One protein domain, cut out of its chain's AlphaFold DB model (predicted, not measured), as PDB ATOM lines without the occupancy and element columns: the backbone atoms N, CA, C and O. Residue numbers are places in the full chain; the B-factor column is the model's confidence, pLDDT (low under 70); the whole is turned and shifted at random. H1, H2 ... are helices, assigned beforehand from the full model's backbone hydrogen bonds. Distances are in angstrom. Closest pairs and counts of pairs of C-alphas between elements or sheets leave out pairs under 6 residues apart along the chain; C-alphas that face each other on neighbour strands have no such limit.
ATOM      1  N   ARG A  10     116.345 123.935 115.526       94.31
ATOM      2  CA  ARG A  10     116.136 125.386 115.382       94.31
ATOM      3  C   ARG A  10     115.918 125.842 113.939       94.31
ATOM      4  O   ARG A  10     115.277 126.856 113.719       94.31
ATOM      5  N   GLN A  11     116.514 125.167 112.956       92.31
ATOM      6  CA  GLN A  11     116.297 125.504 111.545       92.31
ATOM      7  C   GLN A  11     114.923 125.034 111.064       92.31
ATOM      8  O   GLN A  11     114.242 125.791 110.385       92.31
ATOM      9  N   ARG A  12     114.497 123.833 111.472       94.25
ATOM     10  CA  ARG A  12     113.152 123.320 111.189       94.25
ATOM     11  C   ARG A  12     112.062 124.200 111.809       94.25
ATOM     12  O   ARG A  12     111.080 124.475 111.144       94.25
ATOM     13  N   GLU A  13     112.250 124.662 113.045       96.19
ATOM     14  CA  GLU A  13     111.287 125.539 113.737       96.19
ATOM     15  C   GLU A  13     111.158 126.925 113.086       96.19
ATOM     16  O   GLU A  13     110.105 127.544 113.178       96.19
ATOM     17  N   LYS A  14     112.215 127.420 112.425       95.75
ATOM     18  CA  LYS A  14     112.188 128.711 111.721       95.75
ATOM     19  C   LYS A  14     111.422 128.644 110.406       95.75
ATOM     20  O   LYS A  14     110.652 129.548 110.110       95.75
ATOM     21  N   ASP A  15     111.700 127.616 109.613       95.31
ATOM     22  CA  ASP A  15     111.069 127.388 108.316       95.31
ATOM     23  C   ASP A  15     111.191 125.903 107.963       95.31
ATOM     24  O   ASP A  15     112.212 125.427 107.451       95.31
ATOM     25  N   GLU A  16     110.148 125.145 108.294       95.12
ATOM     26  CA  GLU A  16     110.139 123.706 108.063       95.12
ATOM     27  C   GLU A  16     110.171 123.379 106.568       95.12
ATOM     28  O   GLU A  16     110.900 122.473 106.158       95.12
ATOM     29  N   ALA A  17     109.441 124.135 105.745       96.12
ATOM     30  CA  ALA A  17     109.361 123.894 104.311       96.12
ATOM     31  C   ALA A  17     110.729 124.092 103.643       96.12
ATOM     32  O   ALA A  17     111.209 123.194 102.944       96.12
ATOM     33  N   ALA A  18     111.407 125.211 103.919       95.69
ATOM     34  CA  ALA A  18     112.744 125.465 103.389       95.69
ATOM     35  C   ALA A  18     113.776 124.459 103.918       95.69
ATOM     36  O   ALA A  18     114.645 124.005 103.169       95.69
ATOM     37  N   PHE A  19     113.677 124.056 105.190       94.56
ATOM     38  CA  PHE A  19     114.565 123.047 105.767       94.56
ATOM     39  C   PHE A  19     114.409 121.679 105.085       94.56
ATOM     40  O   PHE A  19     115.410 121.029 104.764       94.56
ATOM     41  N   LEU A  20     113.169 121.239 104.850       94.75
ATOM     42  CA  LEU A  20     112.878 119.988 104.150       94.75
ATOM     43  C   LEU A  20     113.349 120.044 102.696       94.75
ATOM     44  O   LEU A  20     114.017 119.108 102.251       94.75
ATOM     45  N   GLN A  21     113.084 121.146 101.992       95.19
ATOM     46  CA  GLN A  21     113.516 121.324 100.607       95.19
ATOM     47  C   GLN A  21     115.042 121.295 100.483       95.19
ATOM     48  O   GLN A  21     115.576 120.538  99.675       95.19
ATOM     49  N   ALA A  22     115.768 122.007 101.348       94.50
ATOM     50  CA  ALA A  22     117.230 121.988 101.345       94.50
ATOM     51  C   ALA A  22     117.802 120.580 101.591       94.50
ATOM     52  O   ALA A  22     118.832 120.205 101.024       94.50
ATOM     53  N   ASN A  23     117.139 119.779 102.430       94.38
ATOM     54  CA  ASN A  23     117.542 118.400 102.680       94.38
ATOM     55  C   ASN A  23     117.275 117.499 101.458       94.38
ATOM     56  O   ASN A  23     118.122 116.678 101.103       94.38
ATOM     57  N   LEU A  24     116.134 117.683 100.782       95.38
ATOM     58  CA  LEU A  24     115.827 117.009  99.516       95.38
ATOM     59  C   LEU A  24     116.855 117.363  98.438       95.38
ATOM     60  O   LEU A  24     117.408 116.463  97.804       95.38
ATOM     61  N   ASP A  25     117.184 118.644  98.282       96.19
ATOM     62  CA  ASP A  25     118.168 119.119  97.309       96.19
ATOM     63  C   ASP A  25     119.560 118.551  97.596       96.19
ATOM     64  O   ASP A  25     120.253 118.100  96.684       96.19
ATOM     65  N   GLN A  26     119.955 118.488  98.871       95.25
ATOM     66  CA  GLN A  26     121.204 117.853  99.280       95.25
ATOM     67  C   GLN A  26     121.225 116.358  98.917       95.25
ATOM     68  O   GLN A  26     122.231 115.868  98.393       95.25
ATOM     69  N   HIS A  27     120.134 115.632  99.171       93.44
ATOM     70  CA  HIS A  27     120.013 114.218  98.813       93.44
ATOM     71  C   HIS A  27     120.047 113.999  97.296       93.44
ATOM     72  O   HIS A  27     120.749 113.100  96.828       93.44
ATOM     73  N   ASN A  28     119.356 114.843  96.529       95.62
ATOM     74  CA  ASN A  28     119.353 114.811  95.068       95.62
ATOM     75  C   ASN A  28     120.742 115.129  94.495       95.62
ATOM     76  O   ASN A  28     121.247 114.418  93.628       95.62
ATOM     77  N   ALA A  29     121.422 116.145  95.024       96.62
ATOM     78  CA  ALA A  29     122.783 116.475  94.619       96.62
ATOM     79  C   ALA A  29     123.764 115.331  94.924       96.62
ATOM     80  O   ALA A  29     124.669 115.050  94.133       96.62
ATOM     81  N   TRP A  30     123.593 114.647  96.059       96.69
ATOM     82  CA  TRP A  30     124.394 113.475  96.399       96.69
ATOM     83  C   TRP A  30     124.096 112.285  95.478       96.69
ATOM     84  O   TRP A  30     125.038 111.631  95.027       96.69
ATOM     85  N   SER A  31     122.826 112.016  95.162       96.19
ATOM     86  CA  SER A  31     122.430 110.877  94.326       96.19
ATOM     87  C   SER A  31     122.952 111.010  92.893       96.19
ATOM     88  O   SER A  31     123.496 110.046  92.352       96.19
ATOM     89  N   VAL A  32     122.909 112.221  92.325       94.44
ATOM     90  CA  VAL A  32     123.479 112.536  91.004       94.44
ATOM     91  C   VAL A  32     124.988 112.281  90.967       94.44
ATOM     92  O   VAL A  32     125.500 111.745  89.986       94.44
ATOM     93  N   LYS A  33     125.709 112.621  92.042       95.44
ATOM     94  CA  LYS A  33     127.164 112.406  92.139       95.44
ATOM     95  C   LYS A  33     127.547 110.946  92.401       95.44
ATOM     96  O   LYS A  33     128.676 110.563  92.112       95.44
ATOM     97  N   ASN A  34     126.640 110.133  92.943       96.50
ATOM     98  CA  ASN A  34     126.934 108.774  93.412       96.50
ATOM     99  C   ASN A  34     125.996 107.708  92.806       96.50
ATOM    100  O   ASN A  34     125.415 106.912  93.551       96.50
ATOM    101  N   PRO A  35     125.865 107.613  91.468       92.69
ATOM    102  CA  PRO A  35     124.884 106.731  90.831       92.69
ATOM    103  C   PRO A  35     125.107 105.251  91.165       92.69
ATOM    104  O   PRO A  35     124.153 104.507  91.393       92.69
ATOM    105  N   ARG A  36     126.371 104.817  91.264       93.75
ATOM    106  CA  ARG A  36     126.712 103.441  91.652       93.75
ATOM    107  C   ARG A  36     126.187 103.107  93.049       93.75
ATOM    108  O   ARG A  36     125.517 102.094  93.223       93.75
ATOM    109  N   ARG A  37     126.436 103.983  94.027       95.94
ATOM    110  CA  ARG A  37     126.028 103.758  95.418       95.94
ATOM    111  C   ARG A  37     124.510 103.754  95.576       95.94
ATOM    112  O   ARG A  37     123.981 102.943  96.327       95.94
ATOM    113  N   VAL A  38     123.813 104.627  94.849       94.69
ATOM    114  CA  VAL A  38     122.343 104.636  94.803       94.69
ATOM    115  C   VAL A  38     121.813 103.293  94.296       94.69
ATOM    116  O   VAL A  38     120.925 102.712  94.917       94.69
ATOM    117  N   ASN A  39     122.395 102.763  93.217       94.00
ATOM    118  CA  ASN A  39     121.987 101.477  92.653       94.00
ATOM    119  C   ASN A  39     122.250 100.300  93.601       94.00
ATOM    120  O   ASN A  39     121.400  99.416  93.702       94.00
ATOM    121  N   GLU A  40     123.378 100.306  94.317       95.62
ATOM    122  CA  GLU A  40     123.694  99.311  95.353       95.62
ATOM    123  C   GLU A  40     122.667  99.335  96.486       95.62
ATOM    124  O   GLU A  40     122.075  98.306  96.800       95.62
ATOM    125  N   ILE A  41     122.394 100.513  97.055       93.62
ATOM    126  CA  ILE A  41     121.405 100.667  98.132       93.62
ATOM    127  C   ILE A  41     120.031 100.185  97.656       93.62
ATOM    128  O   ILE A  41     119.360  99.427  98.357       93.62
ATOM    129  N   ALA A  42     119.623 100.578  96.448       91.00
ATOM    130  CA  ALA A  42     118.357 100.149  95.870       91.00
ATOM    131  C   ALA A  42     118.301  98.626  95.653       91.00
ATOM    132  O   ALA A  42     117.246  98.022  95.850       91.00
ATOM    133  N   ALA A  43     119.410  97.989  95.263       91.00
ATOM    134  CA  ALA A  43     119.495  96.536  95.145       91.00
ATOM    135  C   ALA A  43     119.318  95.856  96.507       91.00
ATOM    136  O   ALA A  43     118.431  95.013  96.633       91.00
ATOM    137  N   THR A  44     120.043  96.301  97.534       92.06
ATOM    138  CA  THR A  44     119.919  95.762  98.894       92.06
ATOM    139  C   THR A  44     118.504  95.920  99.453       92.06
ATOM    140  O   THR A  44     117.982  95.007 100.087       92.06
ATOM    141  N   VAL A  45     117.838  97.055  99.209       87.88
ATOM    142  CA  VAL A  45     116.438  97.253  99.627       87.88
ATOM    143  C   VAL A  45     115.509  96.249  98.938       87.88
ATOM    144  O   VAL A  45     114.665  95.646  99.601       87.88
ATOM    145  N   ARG A  46     115.682  96.016  97.630       85.19
ATOM    146  CA  ARG A  46     114.898  95.013  96.889       85.19
ATOM    147  C   ARG A  46     115.166  93.590  97.377       85.19
ATOM    148  O   ARG A  46     114.232  92.801  97.448       85.19
ATOM    149  N   GLU A  47     116.411  93.257  97.701       89.19
ATOM    150  CA  GLU A  47     116.778  91.945  98.243       89.19
ATOM    151  C   GLU A  47     116.144  91.711  99.608       89.19
ATOM    152  O   GLU A  47     115.450  90.717  99.779       89.19
ATOM    153  N   LYS A  48     116.246  92.673 100.532       88.00
ATOM    154  CA  LYS A  48     115.583  92.588 101.844       88.00
ATOM    155  C   LYS A  48     114.062  92.482 101.731       88.00
ATOM    156  O   LYS A  48     113.425  91.789 102.523       88.00
ATOM    157  N   ALA A  49     113.456  93.164 100.759       85.00
ATOM    158  CA  ALA A  49     112.026  93.029 100.491       85.00
ATOM    159  C   ALA A  49     111.671  91.600 100.042       85.00
ATOM    160  O   ALA A  49     110.719  91.020 100.557       85.00
ATOM    161  N   LYS A  50     112.473  91.003  99.148       84.62
ATOM    162  CA  LYS A  50     112.315  89.600  98.732       84.62
ATOM    163  C   LYS A  50     112.587  88.616  99.864       84.62
ATOM    164  O   LYS A  50     111.880  87.633  99.969       84.62
ATOM    165  N   GLU A  51     113.593  88.832 100.693       88.44
ATOM    166  CA  GLU A  51     113.905  87.919 101.794       88.44
ATOM    167  C   GLU A  51     112.788  87.925 102.840       88.44
ATOM    168  O   GLU A  51     112.286  86.881 103.234       88.44
ATOM    169  N   SER A  52     112.342  89.120 103.230       89.19
ATOM    170  CA  SER A  52     111.344  89.262 104.288       89.19
ATOM    171  C   SER A  52     109.914  88.937 103.848       89.19
ATOM    172  O   SER A  52     109.064  88.758 104.712       89.19
ATOM    173  N   GLN A  53     109.628  88.910 102.536       87.62
ATOM    174  CA  GLN A  53     108.293  88.670 101.955       87.62
ATOM    175  C   GLN A  53     107.163  89.502 102.608       87.62
ATOM    176  O   GLN A  53     105.996  89.128 102.550       87.62
ATOM    177  N   ARG A  54     107.495  90.642 103.239       86.94
ATOM    178  CA  ARG A  54     106.572  91.397 104.109       86.94
ATOM    179  C   ARG A  54     105.389  92.009 103.369       86.94
ATOM    180  O   ARG A  54     104.337  92.196 103.959       86.94
ATOM    181  N   ILE A  55     105.593  92.376 102.108       90.25
ATOM    182  CA  ILE A  55     104.607  93.070 101.278       90.25
ATOM    183  C   ILE A  55     104.542  92.317  99.952       90.25
ATOM    184  O   ILE A  55     105.245  92.636  98.988       90.25
ATOM    185  N   ARG A  56     103.752  91.242  99.946       92.12
ATOM    186  CA  ARG A  56     103.666  90.271  98.854       92.12
ATOM    187  C   ARG A  56     102.239  90.194  98.316       92.12
ATOM    188  O   ARG A  56     101.295  90.063  99.080       92.12
ATOM    189  N   CYS A  57     102.095  90.194  96.993       92.19
ATOM    190  CA  CYS A  57     100.856  89.789  96.330       92.19
ATOM    191  C   CYS A  57     100.792  88.257  96.248       92.19
ATOM    192  O   CYS A  57     101.680  87.636  95.654       92.19
ATOM    193  N   GLU A  58      99.743  87.650  96.799       90.19
ATOM    194  CA  GLU A  58      99.570  86.192  96.823       90.19
ATOM    195  C   GLU A  58      99.301  85.613  95.427       90.19
ATOM    196  O   GLU A  58      99.944  84.640  95.037       90.19
ATOM    197  N   LEU A  59      98.462  86.277  94.627       90.88
ATOM    198  CA  LEU A  59      98.090  85.836  93.274       90.88
ATOM    199  C   LEU A  59      99.253  85.903  92.273       90.88
ATOM    200  O   LEU A  59      99.427  85.028  91.423       90.88
ATOM    201  N   CYS A  60     100.053  86.970  92.344       89.69
ATOM    202  CA  CYS A  60     101.140  87.214  91.393       89.69
ATOM    203  C   CYS A  60     102.521  86.787  91.894       89.69
ATOM    204  O   CYS A  60     103.490  86.872  91.129       89.69
ATOM    205  N   ASN A  61     102.632  86.390  93.167       88.50
ATOM    206  CA  ASN A  61     103.900  86.193  93.870       88.50
ATOM    207  C   ASN A  61     104.873  87.380  93.660       88.50
ATOM    208  O   ASN A  61     106.073  87.226  93.419       88.50
ATOM    209  N   HIS A  62     104.326  88.598  93.661       88.06
ATOM    210  CA  HIS A  62     105.096  89.825  93.492       88.06
ATOM    211  C   HIS A  62     105.480  90.378  94.863       88.06
ATOM    212  O   HIS A  62     104.607  90.588  95.697       88.06
ATOM    213  N   ASN A  63     106.771  90.634  95.078       90.75
ATOM    214  CA  ASN A  63     107.278  91.246  96.304       90.75
ATOM    215  C   ASN A  63     107.558  92.728  96.073       90.75
ATOM    216  O   ASN A  63     108.453  93.080  95.298       90.75
ATOM    217  N   ALA A  64     106.795  93.576  96.754       89.81
ATOM    218  CA  ALA A  64     106.938  95.017  96.710       89.81
ATOM    219  C   ALA A  64     107.868  95.504  97.833       89.81
ATOM    220  O   ALA A  64     107.952  94.916  98.909       89.81
ATOM    221  N   ALA A  65     108.590  96.599  97.582       86.88
ATOM    222  CA  ALA A  65     109.466  97.204  98.589       86.88
ATOM    223  C   ALA A  65     108.703  98.074  99.604       86.88
ATOM    224  O   ALA A  65     109.195  98.307 100.706       86.88
ATOM    225  N   THR A  66     107.523  98.573  99.227       88.44
ATOM    226  CA  THR A  66     106.656  99.444 100.031       88.44
ATOM    227  C   THR A  66     105.190  99.106  99.761       88.44
ATOM    228  O   THR A  66     104.877  98.551  98.707       88.44
ATOM    229  N   GLN A  67     104.290  99.481 100.679       90.94
ATOM    230  CA  GLN A  67     102.847  99.261 100.509       90.94
ATOM    231  C   GLN A  67     102.318  99.979  99.264       90.94
ATOM    232  O   GLN A  67     101.684  99.359  98.426       90.94
ATOM    233  N   TYR A  68     102.719 101.236  99.062       92.62
ATOM    234  CA  TYR A  68     102.368 102.000  97.863       92.62
ATOM    235  C   TYR A  68     102.738 101.282  96.553       92.62
ATOM    236  O   TYR A  68     101.988 101.320  95.581       92.62
ATOM    237  N   ALA A  69     103.892 100.604  96.506       91.00
ATOM    238  CA  ALA A  69     104.294  99.845  95.323       91.00
ATOM    239  C   ALA A  69     103.425  98.593  95.106       91.00
ATOM    240  O   ALA A  69     103.205  98.208  93.957       91.00
ATOM    241  N   LEU A  70     102.920  97.980  96.183       94.06
ATOM    242  CA  LEU A  70     101.929  96.910  96.094       94.06
ATOM    243  C   LEU A  70     100.587  97.461  95.609       94.06
ATOM    244  O   LEU A  70     100.055  96.937  94.642       94.06
ATOM    245  N   ASP A  71     100.092  98.552  96.186       95.00
ATOM    246  CA  ASP A  71      98.825  99.168  95.776       95.00
ATOM    247  C   ASP A  71      98.863  99.569  94.293       95.00
ATOM    248  O   ASP A  71      97.932  99.311  93.531       95.00
ATOM    249  N   TYR A  72      99.986 100.131  93.837       95.00
ATOM    250  CA  TYR A  72     100.201 100.399  92.419       95.00
ATOM    251  C   TYR A  72     100.205  99.111  91.583       95.00
ATOM    252  O   TYR A  72      99.568  99.070  90.533       95.00
ATOM    253  N   HIS A  73     100.891  98.054  92.036       93.88
ATOM    254  CA  HIS A  73     100.891  96.749  91.369       93.88
ATOM    255  C   HIS A  73      99.473  96.188  91.206       93.88
ATOM    256  O   HIS A  73      99.150  95.713  90.112       93.88
ATOM    257  N   LEU A  74      98.635  96.290  92.242       94.31
ATOM    258  CA  LEU A  74      97.257  95.801  92.221       94.31
ATOM    259  C   LEU A  74      96.412  96.509  91.147       94.31
ATOM    260  O   LEU A  74      95.587  95.889  90.490       94.31
ATOM    261  N   ASN A  75      96.695  97.782  90.873       94.81
ATOM    262  CA  ASN A  75      95.998  98.562  89.848       94.81
ATOM    263  C   ASN A  75      96.514  98.331  88.414       94.81
ATOM    264  O   ASN A  75      96.045  98.967  87.468       94.81
ATOM    265  N   THR A  76      97.505  97.456  88.208       94.38
ATOM    266  CA  THR A  76      98.042  97.207  86.863       94.38
ATOM    267  C   THR A  76      97.165  96.251  86.060       94.38
ATOM    268  O   THR A  76      96.673  95.250  86.574       94.38
ATOM    269  N   ALA A  77      97.070  96.480  84.745       92.19
ATOM    270  CA  ALA A  77      96.389  95.561  83.825       92.19
ATOM    271  C   ALA A  77      96.940  94.124  83.908       92.19
ATOM    272  O   ALA A  77      96.195  93.161  83.762       92.19
ATOM    273  N   ALA A  78      98.236  93.973  84.199       88.62
ATOM    274  CA  ALA A  78      98.860  92.670  84.397       88.62
ATOM    275  C   ALA A  78      98.334  91.937  85.643       88.62
ATOM    276  O   ALA A  78      98.226  90.713  85.615       88.62
ATOM    277  N   HIS A  79      98.013  92.662  86.723       92.12
ATOM    278  CA  HIS A  79      97.390  92.062  87.899       92.12
ATOM    279  C   HIS A  79      95.931  91.698  87.631       92.12
ATOM    280  O   HIS A  79      95.551  90.563  87.884       92.12
ATOM    281  N   ALA A  80      95.163  92.595  87.008       91.56
ATOM    282  CA  ALA A  80      93.780  92.317  86.619       91.56
ATOM    283  C   ALA A  80      93.668  91.102  85.670       91.56
ATOM    284  O   ALA A  80      92.746  90.296  85.776       91.56
ATOM    285  N   GLU A  81      94.620  90.929  84.745       90.31
ATOM    286  CA  GLU A  81      94.729  89.703  83.944       90.31
ATOM    287  C   GLU A  81      95.011  88.474  84.822       90.31
ATOM    288  O   GLU A  81      94.434  87.415  84.591       90.31
ATOM    289  N   ALA A  82      95.885  88.581  85.823       90.56
ATOM    290  CA  ALA A  82      96.189  87.470  86.723       90.56
ATOM    291  C   ALA A  82      94.995  87.086  87.614       90.56
ATOM    292  O   ALA A  82      94.756  85.898  87.802       90.56
ATOM    293  N   GLU A  83      94.221  88.059  88.103       91.38
ATOM    294  CA  GLU A  83      92.982  87.823  88.857       91.38
ATOM    295  C   GLU A  83      91.966  87.035  88.026       91.38
ATOM    296  O   GLU A  83      91.461  86.011  88.481       91.38
ATOM    297  N   LYS A  84      91.735  87.442  86.768       90.62
ATOM    298  CA  LYS A  84      90.831  86.731  85.844       90.62
ATOM    299  C   LYS A  84      91.242  85.279  85.597       90.62
ATOM    300  O   LYS A  84      90.387  84.433  85.372       90.62
ATOM    301  N   ASN A  85      92.543  85.003  85.615       87.62
ATOM    302  CA  ASN A  85      93.100  83.683  85.326       87.62
ATOM    303  C   ASN A  85      93.399  82.859  86.591       87.62
ATOM    304  O   ASN A  85      93.953  81.765  86.489       87.62
ATOM    305  N   GLY A  86      93.110  83.390  87.786       88.75
ATOM    306  CA  GLY A  86      93.426  82.773  89.081       88.75
ATOM    307  C   GLY A  86      94.923  82.675  89.407       88.75
ATOM    308  O   GLY A  86      95.294  82.249  90.497       88.75
TER     309      GLY A  86
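AT A GLANCE: This is residues 10 to 86 of the 190 residues of an uncharacterized protein of Aaosphaeria arxii CBS 175.79 (UniProt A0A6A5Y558). Two long helices, H2 and H3, meet near their ends as an open L, with the short helix H1 at the far end of H2. Beyond H3, a loop of residues 53 to 66 folds out and back, with residues 56 to 57 paired antiparallel with 62 to 63, and leads to the short helices H4 and H5, which follow each other at an angle. The printed part has 77 residues and is all helix, with five named helices in the order H1 to H5 and no named strand. It is extended, with a radius of gyration of the C-alphas of 18.0 A and spans of 55 by 28 by 22 A.

HOW THE PARTS SIT: H1, residues 10 to 14, and H2, residues 16 to 33, only just touch, only at the corner by their link, with 3 pairs of C-alphas within 8 A; H2 does so with residues 19 to 20 alone. Their closest C-alphas, of Arg 12 and Phe 19, are 5.6 A apart. H3, residues 35 to 52, is close to H2 but not clearly touching: the closest C-alphas, of Ser 31 and Val 38, are 6.3 A apart. The lines of H2 and H3 are about perpendicular, at 76 degrees. H4, residues 67 to 74, is apart from H3. H5, residues 77 to 84, is close to H4 but not clearly touching, with the closest C-alphas, of His 73 and His 79, 6.8 A apart. H4 and H5 run the same way at a steep tilt of 68 degrees, only just short of perpendicular. In H1, H2, H3, H4 and H5 every O i to N i+4 pair is within hydrogen-bond range.

IN THESE COORDINATES: H1 begins at C-alpha 10 (116.136, 125.386, 115.382). H2 and H3 are each 25.9 A long, and H3 begins at C-alpha 35 (124.884, 106.731, 90.831). H5 ends at C-alpha 84 (90.831, 86.731, 85.844).

THE WHOLE: The two C-alphas farthest apart, of Arg 10 and Asn 85, are 56.3 A apart. The link from H3 to H4 is long, and the other links are tight. Residues 21 to 29 of H2 stand free. The printed part has no cut, and no printed residue has a pLDDT under 70.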